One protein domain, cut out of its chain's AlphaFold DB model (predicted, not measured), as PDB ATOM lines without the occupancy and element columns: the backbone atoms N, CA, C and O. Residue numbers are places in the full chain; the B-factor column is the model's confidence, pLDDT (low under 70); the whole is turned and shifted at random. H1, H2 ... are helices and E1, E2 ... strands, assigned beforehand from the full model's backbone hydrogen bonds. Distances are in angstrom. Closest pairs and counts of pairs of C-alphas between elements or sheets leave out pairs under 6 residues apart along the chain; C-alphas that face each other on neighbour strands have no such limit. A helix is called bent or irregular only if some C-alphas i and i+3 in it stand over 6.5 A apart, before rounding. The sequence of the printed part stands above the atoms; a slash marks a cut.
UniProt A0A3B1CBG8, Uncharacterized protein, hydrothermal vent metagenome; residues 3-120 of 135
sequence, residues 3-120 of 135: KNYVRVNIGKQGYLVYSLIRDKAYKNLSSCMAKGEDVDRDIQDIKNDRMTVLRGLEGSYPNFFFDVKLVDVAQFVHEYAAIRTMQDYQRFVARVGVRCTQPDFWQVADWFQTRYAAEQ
ATOM      1  N   LYS A   3     -10.361  37.160 -42.738       86.75
ATOM      2  CA  LYS A   3      -9.413  36.589 -43.698       86.75
ATOM      3  C   LYS A   3      -8.501  37.690 -44.228       86.75
ATOM      4  O   LYS A   3      -8.964  38.579 -44.932       86.75
ATOM      5  N   ASN A   4      -7.222  37.648 -43.885       93.56
ATOM      6  CA  ASN A   4      -6.235  38.602 -44.389       93.56
ATOM      7  C   ASN A   4      -5.327  37.916 -45.403       93.56
ATOM      8  O   ASN A   4      -4.944  36.766 -45.189       93.56
ATOM      9  N   TYR A   5      -4.954  38.611 -46.475       95.62
ATOM     10  CA  TYR A   5      -4.022  38.075 -47.467       95.62
ATOM     11  C   TYR A   5      -2.633  38.634 -47.254       95.62
ATOM     12  O   TYR A   5      -2.452  39.827 -47.031       95.62
ATOM     13  N   VAL A   6      -1.652  37.748 -47.318       96.88
ATOM     14  CA  VAL A   6      -0.241  38.074 -47.175       96.88
ATOM     15  C   VAL A   6       0.439  37.674 -48.463       96.88
ATOM     16  O   VAL A   6       0.374  36.507 -48.857       96.88
ATOM     17  N   ARG A   7       1.123  38.623 -49.100       96.56
ATOM     18  CA  ARG A   7       2.116  38.304 -50.122       96.56
ATOM     19  C   ARG A   7       3.510  38.485 -49.534       96.56
ATOM     20  O   ARG A   7       3.781  39.463 -48.843       96.56
ATOM     21  N   VAL A   8       4.378  37.517 -49.796       96.75
ATOM     22  CA  VAL A   8       5.770  37.508 -49.353       96.75
ATOM     23  C   VAL A   8       6.665  37.644 -50.573       96.75
ATOM     24  O   VAL A   8       6.694  36.750 -51.418       96.75
ATOM     25  N   ASN A   9       7.396  38.750 -50.664       95.06
ATOM     26  CA  ASN A   9       8.339  39.021 -51.740       95.06
ATOM     27  C   ASN A   9       9.625  38.204 -51.542       95.06
ATOM     28  O   ASN A   9      10.388  38.454 -50.603       95.06
ATOM     29  N   ILE A  10       9.870  37.252 -52.445       92.88
ATOM     30  CA  ILE A  10      11.057  36.377 -52.461       92.88
ATOM     31  C   ILE A  10      12.125  36.861 -53.464       92.88
ATOM     32  O   ILE A  10      13.002  36.109 -53.891       92.88
ATOM     33  N   GLY A  11      12.072  38.138 -53.854       87.81
ATOM     34  CA  GLY A  11      13.004  38.770 -54.783       87.81
ATOM     35  C   GLY A  11      12.793  38.289 -56.217       87.81
ATOM     36  O   GLY A  11      11.683  38.316 -56.743       87.81
ATOM     37  N   LYS A  12      13.864  37.816 -56.867       79.25
ATOM     38  CA  LYS A  12      13.825  37.361 -58.272       79.25
ATOM     39  C   LYS A  12      12.920  36.142 -58.509       79.25
ATOM     40  O   LYS A  12      12.597  35.855 -59.655       79.25
ATOM     41  N   GLN A  13      12.531  35.428 -57.454       76.38
ATOM     42  CA  GLN A  13      11.681  34.235 -57.537       76.38
ATOM     43  C   GLN A  13      10.171  34.559 -57.502       76.38
ATOM     44  O   GLN A  13       9.354  33.650 -57.619       76.38
ATOM     45  N   GLY A  14       9.789  35.838 -57.371       89.69
ATOM     46  CA  GLY A  14       8.395  36.291 -57.385       89.69
ATOM     47  C   GLY A  14       7.812  36.493 -55.986       89.69
ATOM     48  O   GLY A  14       8.452  37.090 -55.119       89.69
ATOM     49  N   TYR A  15       6.584  36.016 -55.772       94.25
ATOM     50  CA  TYR A  15       5.867  36.165 -54.506       94.25
ATOM     51  C   TYR A  15       5.246  34.841 -54.056       94.25
ATOM     52  O   TYR A  15       4.674  34.104 -54.862       94.25
ATOM     53  N   LEU A  16       5.301  34.577 -52.752       95.19
ATOM     54  CA  LEU A  16       4.498  33.545 -52.097       95.19
ATOM     55  C   LEU A  16       3.238  34.180 -51.520       95.19
ATOM     56  O   LEU A  16       3.270  35.332 -51.100       95.19
ATOM     57  N   VAL A  17       2.136  33.435 -51.482       95.81
ATOM     58  CA  VAL A  17       0.853  33.954 -51.000       95.81
ATOM     59  C   VAL A  17       0.263  33.053 -49.940       95.81
ATOM     60  O   VAL A  17       0.325  31.826 -50.052       95.81
ATOM     61  N   TYR A  18      -0.314  33.688 -48.925       96.25
ATOM     62  CA  TYR A  18      -0.949  33.028 -47.801       96.25
ATOM     63  C   TYR A  18      -2.234  33.743 -47.397       96.25
ATOM     64  O   TYR A  18      -2.322  34.972 -47.443       96.25
ATOM     65  N   SER A  19      -3.196  32.962 -46.923       95.44
ATOM     66  CA  SER A  19      -4.399  33.453 -46.260       95.44
ATOM     67  C   SER A  19      -4.282  33.218 -44.758       95.44
ATOM     68  O   SER A  19      -4.088  32.086 -44.312       95.44
ATOM     69  N   LEU A  20      -4.406  34.291 -43.978       94.44
ATOM     70  CA  LEU A  20      -4.469  34.261 -42.520       94.44
ATOM     71  C   LEU A  20      -5.926  34.352 -42.089       94.44
ATOM     72  O   LEU A  20      -6.582  35.372 -42.310       94.44
ATOM     73  N   ILE A  21      -6.427  33.293 -41.469       91.69
ATOM     74  CA  ILE A  21      -7.821  33.176 -41.067       91.69
ATOM     75  C   ILE A  21      -7.891  33.151 -39.545       91.69
ATOM     76  O   ILE A  21      -7.405  32.224 -38.901       91.69
ATOM     77  N   ARG A  22      -8.515  34.182 -38.969       87.81
ATOM     78  CA  ARG A  22      -8.827  34.212 -37.537       87.81
ATOM     79  C   ARG A  22     -10.182  33.565 -37.286       87.81
ATOM     80  O   ARG A  22     -11.232  34.140 -37.621       87.81
ATOM     81  N   ASP A  23     -10.127  32.420 -36.627       85.19
ATOM     82  CA  ASP A  23     -11.269  31.663 -36.142       85.19
ATOM     83  C   ASP A  23     -11.584  32.125 -34.722       85.19
ATOM     84  O   ASP A  23     -10.842  31.855 -33.779       85.19
ATOM     85  N   LYS A  24     -12.666  32.899 -34.597       81.06
ATOM     86  CA  LYS A  24     -13.128  33.419 -33.309       81.06
ATOM     87  C   LYS A  24     -13.930  32.346 -32.588       81.06
ATOM     88  O   LYS A  24     -14.913  31.859 -33.153       81.06
ATOM     89  N   ALA A  25     -13.548  32.024 -31.359       80.00
ATOM     90  CA  ALA A  25     -14.320  31.123 -30.517       80.00
ATOM     91  C   ALA A  25     -15.400  31.893 -29.743       80.00
ATOM     92  O   ALA A  25     -15.216  33.036 -29.315       80.00
ATOM     93  N   TYR A  26     -16.554  31.252 -29.567       75.62
ATOM     94  CA  TYR A  26     -17.705  31.805 -28.858       75.62
ATOM     95  C   TYR A  26     -18.151  30.826 -27.776       75.62
ATOM     96  O   TYR A  26     -18.144  29.617 -28.000       75.62
ATOM     97  N   LYS A  27     -18.572  31.348 -26.619       72.69
ATOM     98  CA  LYS A  27     -18.965  30.518 -25.467       72.69
ATOM     99  C   LYS A  27     -20.254  29.717 -25.698       72.69
ATOM    100  O   LYS A  27     -20.451  28.691 -25.058       72.69
ATOM    101  N   ASN A  28     -21.149  30.176 -26.577       69.81
ATOM    102  CA  ASN A  28     -22.372  29.455 -26.946       69.81
ATOM    103  C   ASN A  28     -22.812  29.766 -28.393       69.81
ATOM    104  O   ASN A  28     -22.350  30.729 -29.002       69.81
ATOM    105  N   LEU A  29     -23.718  28.950 -28.944       63.47
ATOM    106  CA  LEU A  29     -24.221  29.076 -30.322       63.47
ATOM    107  C   LEU A  29     -25.085  30.328 -30.535       63.47
ATOM    108  O   LEU A  29     -24.952  30.994 -31.556       63.47
ATOM    109  N   SER A  30     -25.918  30.707 -29.563       64.44
ATOM    110  CA  SER A  30     -26.752  31.920 -29.633       64.44
ATOM    111  C   SER A  30     -25.913  33.182 -29.872       64.44
ATOM    112  O   SER A  30     -26.338  34.112 -30.554       64.44
ATOM    113  N   SER A  31     -24.673  33.173 -29.382       57.97
ATOM    114  CA  SER A  31     -23.692  34.246 -29.546       57.97
ATOM    115  C   SER A  31     -23.215  34.455 -30.980       57.97
ATOM    116  O   SER A  31     -22.861  35.575 -31.336       57.97
ATOM    117  N   CYS A  32     -23.188  33.412 -31.819       55.78
ATOM    118  CA  CYS A  32     -22.797  33.568 -33.224       55.78
ATOM    119  C   CYS A  32     -23.923  34.192 -34.069       55.78
ATOM    120  O   CYS A  32     -23.658  34.775 -35.123       55.78
ATOM    121  N   MET A  33     -25.171  34.082 -33.598       60.44
ATOM    122  CA  MET A  33     -26.374  34.576 -34.273       60.44
ATOM    123  C   MET A  33     -26.768  35.996 -33.851       60.44
ATOM    124  O   MET A  33     -27.473  36.668 -34.605       60.44
ATOM    125  N   ALA A  34     -26.288  36.477 -32.698       58.62
ATOM    126  CA  ALA A  34     -26.398  37.869 -32.267       58.62
ATOM    127  C   ALA A  34     -25.511  38.769 -33.153       58.62
ATOM    128  O   ALA A  34     -24.391  39.133 -32.807       58.62
ATOM    129  N   LYS A  35     -25.974  39.053 -34.374       48.38
ATOM    130  CA  LYS A  35     -25.233  39.805 -35.392       48.38
ATOM    131  C   LYS A  35     -25.239  41.311 -35.103       48.38
ATOM    132  O   LYS A  35     -26.194  42.004 -35.429       48.38
ATOM    133  N   GLY A  36     -24.113  41.807 -34.604       53.47
ATOM    134  CA  GLY A  36     -23.646  43.193 -34.696       53.47
ATOM    135  C   GLY A  36     -22.113  43.187 -34.676       53.47
ATOM    136  O   GLY A  36     -21.522  42.254 -34.140       53.47
ATOM    137  N   GLU A  37     -21.428  44.160 -35.282       50.94
ATOM    138  CA  GLU A  37     -19.955  44.241 -35.173       50.94
ATOM    139  C   GLU A  37     -19.481  44.588 -33.741       50.94
ATOM    140  O   GLU A  37     -18.303  44.398 -33.432       50.94
ATOM    141  N   ASP A  38     -20.420  44.978 -32.870       46.97
ATOM    142  CA  ASP A  38     -20.243  45.361 -31.466       46.97
ATOM    143  C   ASP A  38     -20.825  44.312 -30.497       46.97
ATOM    144  O   ASP A  38     -21.586  44.630 -29.587       46.97
ATOM    145  N   VAL A  39     -20.510  43.025 -30.694       48.41
ATOM    146  CA  VAL A  39     -20.840  42.012 -29.675       48.41
ATOM    147  C   VAL A  39     -19.876  42.152 -28.502       48.41
ATOM    148  O   VAL A  39     -18.656  42.076 -28.683       48.41
ATOM    149  N   ASP A  40     -20.459  42.324 -27.317       48.75
ATOM    150  CA  ASP A  40     -19.807  42.433 -26.017       48.75
ATOM    151  C   ASP A  40     -18.593  41.506 -25.862       48.75
ATOM    152  O   ASP A  40     -18.637  40.310 -26.182       48.75
ATOM    153  N   ARG A  41     -17.494  42.053 -25.323       51.09
ATOM    154  CA  ARG A  41     -16.250  41.298 -25.075       51.09
ATOM    155  C   ARG A  41     -16.465  40.092 -24.153       51.09
ATOM    156  O   ARG A  41     -15.682  39.150 -24.228       51.09
ATOM    157  N   ASP A  42     -17.535  40.085 -23.358       52.72
ATOM    158  CA  ASP A  42     -17.882  38.994 -22.439       52.72
ATOM    159  C   ASP A  42     -18.332  37.701 -23.131       52.72
ATOM    160  O   ASP A  42     -18.299  36.620 -22.527       52.72
ATOM    161  N   ILE A  43     -18.698  37.779 -24.410       58.34
ATOM    162  CA  ILE A  43     -19.272  36.666 -25.169       58.34
ATOM    163  C   ILE A  43     -18.206  35.896 -25.981       58.34
ATOM    164  O   ILE A  43     -18.386  34.717 -26.311       58.34
ATOM    165  N   GLN A  44     -17.067  36.535 -26.271       65.44
ATOM    166  CA  GLN A  44     -15.959  35.932 -27.021       65.44
ATOM    167  C   GLN A  44     -15.070  35.088 -26.103       65.44
ATOM    168  O   GLN A  44     -14.690  35.511 -25.011       65.44
ATOM    169  N   ASP A  45     -14.699  33.895 -26.562       73.38
ATOM    170  CA  ASP A  45     -13.733  33.044 -25.873       73.38
ATOM    171  C   ASP A  45     -12.342  33.230 -26.479       73.38
ATOM    172  O   ASP A  45     -11.815  32.378 -27.190       73.38
ATOM    173  N   ILE A  46     -11.741  34.386 -26.190       74.12
ATOM    174  CA  ILE A  46     -10.451  34.804 -26.764       74.12
ATOM    175  C   ILE A  46      -9.347  33.764 -26.504       74.12
ATOM    176  O   ILE A  46      -8.427  33.637 -27.309       74.12
ATOM    177  N   LYS A  47      -9.427  33.003 -25.402       77.81
ATOM    178  CA  LYS A  47      -8.439  31.961 -25.074       77.81
ATOM    179  C   LYS A  47      -8.455  30.803 -26.074       77.81
ATOM    180  O   LYS A  47      -7.432  30.147 -26.235       77.81
ATOM    181  N   ASN A  48      -9.591  30.577 -26.726       82.81
ATOM    182  CA  ASN A  48      -9.803  29.508 -27.694       82.81
ATOM    183  C   ASN A  48      -9.835  30.008 -29.146       82.81
ATOM    184  O   ASN A  48     -10.118  29.225 -30.054       82.81
ATOM    185  N   ASP A  49      -9.523  31.286 -29.387       83.19
ATOM    186  CA  ASP A  49      -9.301  31.790 -30.741       83.19
ATOM    187  C   ASP A  49      -8.154  31.019 -31.406       83.19
ATOM    188  O   ASP A  49      -7.103  30.771 -30.808       83.19
ATOM    189  N   ARG A  50      -8.337  30.673 -32.682       86.69
ATOM    190  CA  ARG A  50      -7.318  29.988 -33.486       86.69
ATOM    191  C   ARG A  50      -6.936  30.847 -34.681       86.69
ATOM    192  O   ARG A  50      -7.735  31.624 -35.208       86.69
ATOM    193  N   MET A  51      -5.683  30.707 -35.097       89.06
ATOM    194  CA  MET A  51      -5.174  31.290 -36.330       89.06
ATOM    195  C   MET A  51      -4.833  30.157 -37.285       89.06
ATOM    196  O   MET A  51      -3.960  29.340 -36.993       89.06
ATOM    197  N   THR A  52      -5.517  30.130 -38.418       92.50
ATOM    198  CA  THR A  52      -5.278  29.170 -39.490       92.50
ATOM    199  C   THR A  52      -4.492  29.865 -40.597       92.50
ATOM    200  O   THR A  52      -4.876  30.940 -41.059       92.50
ATOM    201  N   VAL A  53      -3.380  29.261 -41.017       94.06
ATOM    202  CA  VAL A  53      -2.539  29.764 -42.112       94.06
ATOM    203  C   VAL A  53      -2.648  28.800 -43.280       94.06
ATOM    204  O   VAL A  53      -2.284  27.632 -43.156       94.06
ATOM    205  N   LEU A  54      -3.140  29.290 -44.414       94.88
ATOM    206  CA  LEU A  54      -3.268  28.515 -45.645       94.88
ATOM    207  C   LEU A  54      -2.335  29.074 -46.712       94.88
ATOM    208  O   LEU A  54      -2.149  30.286 -46.804       94.88
ATOM    209  N   ARG A  55      -1.758  28.193 -47.530       93.75
ATOM    210  CA  ARG A  55      -1.029  28.597 -48.734       93.75
ATOM    211  C   ARG A  55      -2.039  28.919 -49.837       93.75
ATOM    212  O   ARG A  55      -2.912  28.101 -50.103       93.75
ATOM    213  N   GLY A  56      -1.875  30.065 -50.491       92.81
ATOM    214  CA  GLY A  56      -2.788  30.567 -51.519       92.81
ATOM    215  C   GLY A  56      -3.903  31.458 -50.972       92.81
ATOM    216  O   GLY A  56      -3.951  31.785 -49.778       92.81
ATOM    217  N   LEU A  57      -4.775  31.889 -51.880       93.31
ATOM    218  CA  LEU A  57      -5.895  32.786 -51.597       93.31
ATOM    219  C   LEU A  57      -7.186  32.007 -51.344       93.31
ATOM    220  O   LEU A  57      -7.595  31.197 -52.170       93.31
ATOM    221  N   GLU A  58      -7.825  32.270 -50.202       91.75
ATOM    222  CA  GLU A  58      -9.004  31.531 -49.740       91.75
ATOM    223  C   GLU A  58     -10.251  32.428 -49.662       91.75
ATOM    224  O   GLU A  58     -10.602  32.981 -48.610       91.75
ATOM    225  N   GLY A  59     -10.973  32.513 -50.783       89.00
ATOM    226  CA  GLY A  59     -12.244  33.224 -50.930       89.00
ATOM    227  C   GLY A  59     -12.128  34.604 -51.587       89.00
ATOM    228  O   GLY A  59     -11.049  35.094 -51.895       89.00
ATOM    229  N   SER A  60     -13.266  35.265 -51.797       88.62
ATOM    230  CA  SER A  60     -13.316  36.552 -52.517       88.62
ATOM    231  C   SER A  60     -13.506  37.768 -51.606       88.62
ATOM    232  O   SER A  60     -13.743  38.858 -52.101       88.62
ATOM    233  N   TYR A  61     -13.407  37.615 -50.280       90.25
ATOM    234  CA  TYR A  61     -13.728  38.671 -49.304       90.25
ATOM    235  C   TYR A  61     -12.550  38.963 -48.360       90.25
ATOM    236  O   TYR A  61     -12.606  38.591 -47.181       90.25
ATOM    237  N   PRO A  62     -11.464  39.587 -48.845       92.81
ATOM    238  CA  PRO A  62     -10.339  39.937 -47.995       92.81
ATOM    239  C   PRO A  62     -10.719  41.042 -47.002       92.81
ATOM    240  O   PRO A  62     -11.351  42.039 -47.342       92.81
ATOM    241  N   ASN A  63     -10.286  40.885 -45.755       92.00
ATOM    242  CA  ASN A  63     -10.404  41.914 -44.727       92.00
ATOM    243  C   ASN A  63      -9.257  42.924 -44.779       92.00
ATOM    244  O   ASN A  63      -9.464  44.089 -44.430       92.00
ATOM    245  N   PHE A  64      -8.060  42.463 -45.151       93.94
ATOM    246  CA  PHE A  64      -6.863  43.288 -45.209       93.94
ATOM    247  C   PHE A  64      -5.740  42.616 -46.011       93.94
ATOM    248  O   PHE A  64      -5.661  41.384 -46.051       93.94
ATOM    249  N   PHE A  65      -4.861  43.417 -46.609       95.69
ATOM    250  CA  PHE A  65      -3.668  42.969 -47.322       95.69
ATOM    251  C   PHE A  65      -2.392  43.326 -46.558       95.69
ATOM    252  O   PHE A  65      -2.244  44.426 -46.020       95.69
ATOM    253  N   PHE A  66      -1.444  42.397 -46.572       95.88
ATOM    254  CA  PHE A  66      -0.085  42.581 -46.085       95.88
ATOM    255  C   PHE A  66       0.909  42.309 -47.206       95.88
ATOM    256  O   PHE A  66       0.782  41.319 -47.936       95.88
ATOM    257  N   ASP A  67       1.917  43.170 -47.300       95.62
ATOM    258  CA  ASP A  67       3.046  43.015 -48.210       95.62
ATOM    259  C   ASP A  67       4.334  42.936 -47.392       95.62
ATOM    260  O   ASP A  67       4.679  43.861 -46.656       95.62
ATOM    261  N   VAL A  68       5.008  41.790 -47.459       96.12
ATOM    262  CA  VAL A  68       6.103  41.447 -46.546       96.12
ATOM    263  C   VAL A  68       7.310  40.997 -47.354       96.12
ATOM    264  O   VAL A  68       7.193  40.187 -48.270       96.12
ATOM    265  N   LYS A  69       8.508  41.474 -47.020       95.31
ATOM    266  CA  LYS A  69       9.743  40.947 -47.619       95.31
ATOM    267  C   LYS A  69      10.116  39.635 -46.946       95.31
ATOM    268  O   LYS A  69       9.926  39.493 -45.742       95.31
ATOM    269  N   LEU A  70      10.719  38.700 -47.683       94.75
ATOM    270  CA  LEU A  70      11.140  37.406 -47.130       94.75
ATOM    271  C   LEU A  70      11.994  37.545 -45.854       94.75
ATOM    272  O   LEU A  70      11.809  36.788 -44.906       94.75
ATOM    273  N   VAL A  71      12.884  38.541 -45.817       95.19
ATOM    274  CA  VAL A  71      13.756  38.830 -44.665       95.19
ATOM    275  C   VAL A  71      12.991  39.273 -43.412       95.19
ATOM    276  O   VAL A  71      13.455  39.032 -42.303       95.19
ATOM    277  N   ASP A  72      11.796  39.842 -43.580       95.88
ATOM    278  CA  ASP A  72      10.983  40.398 -42.495       95.88
ATOM    279  C   ASP A  72       9.917  39.407 -41.996       95.88
ATOM    280  O   ASP A  72       9.207  39.694 -41.034       95.88
ATOM    281  N   VAL A  73       9.789  38.220 -42.609       95.38
ATOM    282  CA  VAL A  73       8.724  37.247 -42.289       95.38
ATOM    283  C   VAL A  73       8.771  36.803 -40.828       95.38
ATOM    284  O   VAL A  73       7.731  36.742 -40.175       95.38
ATOM    285  N   ALA A  74       9.960  36.527 -40.284       95.62
ATOM    286  CA  ALA A  74      10.093  36.122 -38.884       95.62
ATOM    287  C   ALA A  74       9.579  37.218 -37.932       95.62
ATOM    288  O   ALA A  74       8.840  36.935 -36.987       95.62
ATOM    289  N   GLN A  75       9.905  38.478 -38.228       95.69
ATOM    290  CA  GLN A  75       9.448  39.623 -37.447       95.69
ATOM    291  C   GLN A  75       7.950  39.888 -37.641       95.69
ATOM    292  O   GLN A  75       7.252  40.207 -36.682       95.69
ATOM    293  N   PHE A  76       7.432  39.724 -38.861       95.88
ATOM    294  CA  PHE A  76       6.003  39.794 -39.160       95.88
ATOM    295  C   PHE A  76       5.213  38.791 -38.317       95.88
ATOM    296  O   PHE A  76       4.258  39.181 -37.654       95.88
ATOM    297  N   VAL A  77       5.630  37.520 -38.292       94.31
ATOM    298  CA  VAL A  77       4.947  36.469 -37.522       94.31
ATOM    299  C   VAL A  77       4.992  36.775 -36.027       94.31
ATOM    300  O   VAL A  77       3.965  36.673 -35.353       94.31
ATOM    301  N   HIS A  78       6.158  37.183 -35.515       94.12
ATOM    302  CA  HIS A  78       6.322  37.534 -34.108       94.12
ATOM    303  C   HIS A  78       5.391  38.681 -33.692       94.12
ATOM    304  O   HIS A  78       4.639  38.550 -32.729       94.12
ATOM    305  N   GLU A  79       5.390  39.783 -34.445       94.00
ATOM    306  CA  GLU A  79       4.543  40.933 -34.136       94.00
ATOM    307  C   GLU A  79       3.059  40.618 -34.317       94.00
ATOM    308  O   GLU A  79       2.261  40.978 -33.457       94.00
ATOM    309  N   TYR A  80       2.683  39.886 -35.371       92.00
ATOM    310  CA  TYR A  80       1.295  39.498 -35.608       92.00
ATOM    311  C   TYR A  80       0.731  38.656 -34.454       92.00
ATOM    312  O   TYR A  80      -0.383  38.897 -33.987       92.00
ATOM    313  N   ALA A  81       1.517  37.703 -33.941       90.00
ATOM    314  CA  ALA A  81       1.133  36.868 -32.804       90.00
ATOM    315  C   ALA A  81       1.090  37.639 -31.469       90.00
ATOM    316  O   ALA A  81       0.351  37.252 -30.552       90.00
ATOM    317  N   ALA A  82       1.858  38.725 -31.357       91.06
ATOM    318  CA  ALA A  82       1.948  39.566 -30.168       91.06
ATOM    319  C   ALA A  82       0.833  40.622 -30.063       91.06
ATOM    320  O   ALA A  82       0.683  41.232 -29.007       91.06
ATOM    321  N   ILE A  83       0.018  40.827 -31.104       89.88
ATOM    322  CA  ILE A  83      -1.089  41.794 -31.071       89.88
ATOM    323  C   ILE A  83      -2.087  41.410 -29.971       89.88
ATOM    324  O   ILE A  83      -2.673  40.320 -29.971       89.88
ATOM    325  N   ARG A  84      -2.300  42.327 -29.022       85.31
ATOM    326  CA  ARG A  84      -3.301  42.193 -27.949       85.31
ATOM    327  C   ARG A  84      -4.255  43.377 -27.902       85.31
ATOM    328  O   ARG A  84      -5.419  43.205 -27.549       85.31
ATOM    329  N   THR A  85      -3.784  44.557 -28.289       87.56
ATOM    330  CA  THR A  85      -4.568  45.793 -28.269       87.56
ATOM    331  C   THR A  85      -4.748  46.378 -29.668       87.56
ATOM    332  O   THR A  85      -4.038  46.036 -30.614       87.56
ATOM    333  N   MET A  86      -5.696  47.311 -29.797       86.44
ATOM    334  CA  MET A  86      -5.855  48.094 -31.025       86.44
ATOM    335  C   MET A  86      -4.591  48.902 -31.349       86.44
ATOM    336  O   MET A  86      -4.240  49.053 -32.515       86.44
ATOM    337  N   GLN A  87      -3.884  49.388 -30.328       89.94
ATOM    338  CA  GLN A  87      -2.663  50.160 -30.522       89.94
ATOM    339  C   GLN A  87      -1.541  49.294 -31.111       89.94
ATOM    340  O   GLN A  87      -0.857  49.732 -32.033       89.94
ATOM    341  N   ASP A  88      -1.388  48.052 -30.637       90.88
ATOM    342  CA  ASP A  88      -0.419  47.103 -31.204       90.88
ATOM    343  C   ASP A  88      -0.749  46.804 -32.667       90.88
ATOM    344  O   ASP A  88       0.132  46.833 -33.525       90.88
ATOM    345  N   TYR A  89      -2.037  46.592 -32.961       90.25
ATOM    346  CA  TYR A  89      -2.519  46.362 -34.319       90.25
ATOM    347  C   TYR A  89      -2.205  47.545 -35.247       90.25
ATOM    348  O   TYR A  89      -1.668  47.344 -36.332       90.25
ATOM    349  N   GLN A  90      -2.462  48.783 -34.817       91.06
ATOM    350  CA  GLN A  90      -2.166  49.975 -35.616       91.06
ATOM    351  C   GLN A  90      -0.669  50.134 -35.899       91.06
ATOM    352  O   GLN A  90      -0.303  50.428 -37.039       91.06
ATOM    353  N   ARG A  91       0.195  49.907 -34.896       92.25
ATOM    354  CA  ARG A  91       1.659  49.939 -35.083       92.25
ATOM    355  C   ARG A  91       2.113  48.873 -36.078       92.25
ATOM    356  O   ARG A  91       2.905  49.167 -36.967       92.25
ATOM    357  N   PHE A  92       1.573  47.663 -35.962       93.69
ATOM    358  CA  PHE A  92       1.866  46.564 -36.876       93.69
ATOM    359  C   PHE A  92       1.437  46.878 -38.320       93.69
ATOM    360  O   PHE A  92       2.243  46.787 -39.250       93.69
ATOM    361  N   VAL A  93       0.190  47.323 -38.515       92.75
ATOM    362  CA  VAL A  93      -0.353  47.691 -39.834       92.75
ATOM    363  C   VAL A  93       0.404  48.867 -40.445       92.75
ATOM    364  O   VAL A  93       0.591  48.898 -41.654       92.75
ATOM    365  N   ALA A  94       0.866  49.830 -39.643       91.56
ATOM    366  CA  ALA A  94       1.660  50.952 -40.148       91.56
ATOM    367  C   ALA A  94       2.974  50.513 -40.814       91.56
ATOM    368  O   ALA A  94       3.488  51.241 -41.658       91.56
ATOM    369  N   ARG A  95       3.507  49.339 -40.458       91.81
ATOM    370  CA  ARG A  95       4.772  48.833 -40.996       91.81
ATOM    371  C   ARG A  95       4.603  47.933 -42.220       91.81
ATOM    372  O   ARG A  95       5.379  48.050 -43.158       91.81
ATOM    373  N   VAL A  96       3.645  47.005 -42.182       92.56
ATOM    374  CA  VAL A  96       3.513  45.924 -43.191       92.56
ATOM    375  C   VAL A  96       2.156  45.890 -43.891       92.56
ATOM    376  O   VAL A  96       1.910  45.058 -44.764       92.56
ATOM    377  N   GLY A  97       1.231  46.741 -43.457       94.00
ATOM    378  CA  GLY A  97      -0.132  46.764 -43.951       94.00
ATOM    379  C   GLY A  97      -0.294  47.627 -45.189       94.00
ATOM    380  O   GLY A  97       0.277  48.710 -45.269       94.00
ATOM    381  N   VAL A  98      -1.140  47.186 -46.115       95.38
ATOM    382  CA  VAL A  98      -1.463  47.931 -47.336       95.38
ATOM    383  C   VAL A  98      -2.804  48.632 -47.126       95.38
ATOM    384  O   VAL A  98      -3.859  48.011 -47.072       95.38
ATOM    385  N   ARG A  99      -2.792  49.944 -46.917       93.75
ATOM    386  CA  ARG A  99      -4.001  50.734 -46.621       93.75
ATOM    387  C   ARG A  99      -4.634  51.231 -47.916       93.75
ATOM    388  O   ARG A  99      -3.905  51.586 -48.831       93.75
ATOM    389  N   CYS A 100      -5.960  51.382 -47.956       92.00
ATOM    390  CA  CYS A 100      -6.655  51.961 -49.120       92.00
ATOM    391  C   CYS A 100      -6.183  53.378 -49.479       92.00
ATOM    392  O   CYS A 100      -6.397  53.832 -50.595       92.00
ATOM    393  N   THR A 101      -5.576  54.091 -48.527       92.06
ATOM    394  CA  THR A 101      -5.025  55.438 -48.729       92.06
ATOM    395  C   THR A 101      -3.592  55.444 -49.255       92.06
ATOM    396  O   THR A 101      -3.070  56.522 -49.526       92.06
ATOM    397  N   GLN A 102      -2.926  54.289 -49.360       93.44
ATOM    398  CA  GLN A 102      -1.590  54.225 -49.949       93.44
ATOM    399  C   GLN A 102      -1.680  54.353 -51.480       93.44
ATOM    400  O   GLN A 102      -2.586  53.771 -52.078       93.44
ATOM    401  N   PRO A 103      -0.762  55.091 -52.133       94.06
ATOM    402  CA  PRO A 103      -0.801  55.293 -53.586       94.06
ATOM    403  C   PRO A 103      -0.729  53.997 -54.404       94.06
ATOM    404  O   PRO A 103      -1.296  53.916 -55.488       94.06
ATOM    405  N   ASP A 104      -0.041  52.984 -53.886       93.62
ATOM    406  CA  ASP A 104       0.171  51.684 -54.521       93.62
ATOM    407  C   ASP A 104      -0.922  50.654 -54.188       93.62
ATOM    408  O   ASP A 104      -0.874  49.528 -54.682       93.62
ATOM    409  N   PHE A 105      -1.943  51.029 -53.406       95.62
ATOM    410  CA  PHE A 105      -3.011  50.124 -52.975       95.62
ATOM    411  C   PHE A 105      -3.628  49.334 -54.134       95.62
ATOM    412  O   PHE A 105      -3.719  48.108 -54.069       95.62
ATOM    413  N   TRP A 106      -4.022  50.026 -55.208       95.75
ATOM    414  CA  TRP A 106      -4.664  49.394 -56.363       95.75
ATOM    415  C   TRP A 106      -3.724  48.439 -57.090       95.75
ATOM    416  O   TRP A 106      -4.139  47.350 -57.460       95.75
ATOM    417  N   GLN A 107      -2.435  48.774 -57.186       96.44
ATOM    418  CA  GLN A 107      -1.436  47.874 -57.759       96.44
ATOM    419  C   GLN A 107      -1.325  46.572 -56.951       96.44
ATOM    420  O   GLN A 107      -1.168  45.493 -57.521       96.44
ATOM    421  N   VAL A 108      -1.411  46.649 -55.619       95.81
ATOM    422  CA  VAL A 108      -1.416  45.461 -54.757       95.81
ATOM    423  C   VAL A 108      -2.719  44.673 -54.889       95.81
ATOM    424  O   VAL A 108      -2.673  43.446 -55.004       95.81
ATOM    425  N   ALA A 109      -3.865  45.353 -54.889       96.06
ATOM    426  CA  ALA A 109      -5.177  44.729 -55.030       96.06
ATOM    427  C   ALA A 109      -5.312  43.991 -56.374       96.06
ATOM    428  O   ALA A 109      -5.689  42.818 -56.389       96.06
ATOM    429  N   ASP A 110      -4.915  44.633 -57.474       96.38
ATOM    430  CA  ASP A 110      -4.908  44.047 -58.817       96.38
ATOM    431  C   ASP A 110      -3.968  42.847 -58.886       96.38
ATOM    432  O   ASP A 110      -4.315  41.809 -59.448       96.38
ATOM    433  N   TRP A 111      -2.802  42.936 -58.238       96.50
ATOM    434  CA  TRP A 111      -1.882  41.810 -58.147       96.50
ATOM    435  C   TRP A 111      -2.527  40.594 -57.461       96.50
ATOM    436  O   TRP A 111      -2.428  39.475 -57.974       96.50
ATOM    437  N   PHE A 112      -3.225  40.793 -56.335       96.19
ATOM    438  CA  PHE A 112      -3.961  39.717 -55.662       96.19
ATOM    439  C   PHE A 112      -5.108  39.181 -56.524       96.19
ATOM    440  O   PHE A 112      -5.280  37.966 -56.597       96.19
ATOM    441  N   GLN A 113      -5.851  40.052 -57.209       96.25
ATOM    442  CA  GLN A 113      -6.930  39.663 -58.121       96.25
ATOM    443  C   GLN A 113      -6.403  38.780 -59.262       96.25
ATOM    444  O   GLN A 113      -6.936  37.695 -59.502       96.25
ATOM    445  N   THR A 114      -5.325  39.197 -59.933       95.94
ATOM    446  CA  THR A 114      -4.674  38.405 -60.987       95.94
ATOM    447  C   THR A 114      -4.161  37.079 -60.441       95.94
ATOM    448  O   THR A 114      -4.358  36.032 -61.063       95.94
ATOM    449  N   ARG A 115      -3.531  37.089 -59.260       95.19
ATOM    450  CA  ARG A 115      -3.033  35.863 -58.636       95.19
ATOM    451  C   ARG A 115      -4.170  34.897 -58.311       95.19
ATOM    452  O   ARG A 115      -4.020  33.707 -58.576       95.19
ATOM    453  N   TYR A 116      -5.291  35.394 -57.789       95.00
ATOM    454  CA  TYR A 116      -6.434  34.561 -57.429       95.00
ATOM    455  C   TYR A 116      -7.092  33.939 -58.658       95.00
ATOM    456  O   TYR A 116      -7.361  32.742 -58.662       95.00
ATOM    457  N   ALA A 117      -7.264  34.720 -59.728       94.69
ATOM    458  CA  ALA A 117      -7.764  34.221 -61.007       94.69
ATOM    459  C   ALA A 117      -6.869  33.122 -61.602       94.69
ATOM    460  O   ALA A 117      -7.372  32.175 -62.200       94.69
ATOM    461  N   ALA A 118      -5.551  33.214 -61.404       93.69
ATOM    462  CA  ALA A 118      -4.613  32.187 -61.846       93.69
ATOM    463  C   ALA A 118      -4.622  30.924 -60.960       93.69
ATOM    464  O   ALA A 118      -4.454  29.824 -61.477       93.69
ATOM    465  N   GLU A 119      -4.776  31.059 -59.636       91.44
ATOM    466  CA  GLU A 119      -4.804  29.915 -58.707       91.44
ATOM    467  C   GLU A 119      -6.145  29.168 -58.730       91.44
ATOM    468  O   GLU A 119      -6.159  27.940 -58.653       91.44
ATOM    469  N   GLN A 120      -7.263  29.893 -58.814       91.44
ATOM    470  CA  GLN A 120      -8.613  29.343 -58.693       91.44
ATOM    471  C   GLN A 120      -9.580  29.974 -59.713       91.44
ATOM    472  O   GLN A 120     -10.522  30.667 -59.323       91.44
TER     473      GLN A 120
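What this domain is: This is residues 3 to 120 of the 135 residues of an uncharacterized protein of hydrothermal vent metagenome (UniProt A0A3B1CBG8). A strongly twisted sheet of four strands has H4 crossing one face and H2 on the other, and H3 folds back beside H2 to make a helical hairpin with it, H3 itself only grazing the sheet with its residues 93 to 96. At one end of the sheet, residues 24 to 49 between E2 and E3 reach out as a long arm that holds the short H1, and residues 33 to 38 of it stick out free. The printed part has 118 residues, with four named strands and four named helices in the order E1 E2 H1 E3 E4 H2 H3 H4, and its class is mixed, helices and strands. The sheet runs E3 E2 E1 E4 and is mixed, E1 and E4 parallel and the other neighbours antiparallel. The whole is only just compact, close to loose, with a radius of gyration of the C-alphas of 15.8 A, and elongated, with spans of 48 by 30 by 26 A.

How they stand to each other: E1, residues 3 to 9, and E2, residues 15 to 23, are inner strands and form a hairpin over a tight link of 5 residues. They are antiparallel at 156 degrees, with N 6 and O 18 within hydrogen-bond range at 2.9 A. E3, residues 50 to 55, is an edge strand antiparallel to E2 at 155 degrees, with N 21 and O 52 at 2.8 A. E4, residues 64 to 69, is the other edge strand, parallel to E1 at 21 degrees, with N 66 and O 5 at 2.8 A. From edge to edge the strands' lines turn by 63 degrees. H2, residues 70 to 82, and H4, residues 105 to 119, lie on opposite faces of the sheet, giving three layers, helices on both faces of a sheet. The closest C-alphas of E1 and H2 are those of Asn 9 and Leu 70, 5.6 A apart. H3, residues 86 to 96, forms a helical hairpin with H2. They touch, the C-alphas of Glu 79 and Phe 92 being closest at 6.8 A, at a shallow tilt of 6 degrees, opposite ways. H3 only grazes the sheet with residues 93 to 96, and its closest C-alphas to E4 are those of Val 96 and Phe 66, 5.7 A apart. Just after it, residues 97 to 98 pair antiparallel with residues 65 to 66 of E4. H4 has a height over the sheet of 9.8 A and lies over E1 and E4, only just not over E2, on which 2 of its C-alphas fall. On the local plane it stands at 85 degrees to E1, across the strands. H2 and H4 are apart. H1, residues 30 to 33, is not on the sheet and touches no helix. Every O i to N i+4 pair is within hydrogen-bond range in H4, against 7 of 9 in H2 and 6 of 7 in H3, while H1 is too short for such a pair.

Where its parts are: E1 begins at C-alpha 3, (-9.413, 36.589, -43.698), and is 19.6 A long. E2 measures 25.5 A from first to last C-alpha, H1 5.4 A, E3 16.6 A and E4 16.9 A. H2, 19.4 A, begins at C-alpha 70, (11.140, 37.406, -47.130), and is irregular, C-alphas 71 and 74 being 7.4 A apart. H3 is 15.5 A long. H4, 21.1 A, ends at C-alpha 119, (-4.804, 29.915, -58.707).

The domain as a whole: The two C-alphas farthest apart are those of Lys 12 and Ser 30, at 50.0 A. The printed part has no cut. The link from H1 to E3, 16 residues, is long. The mean pLDDT of the printed part is 86.4, and residues 28 to 44 are under 70.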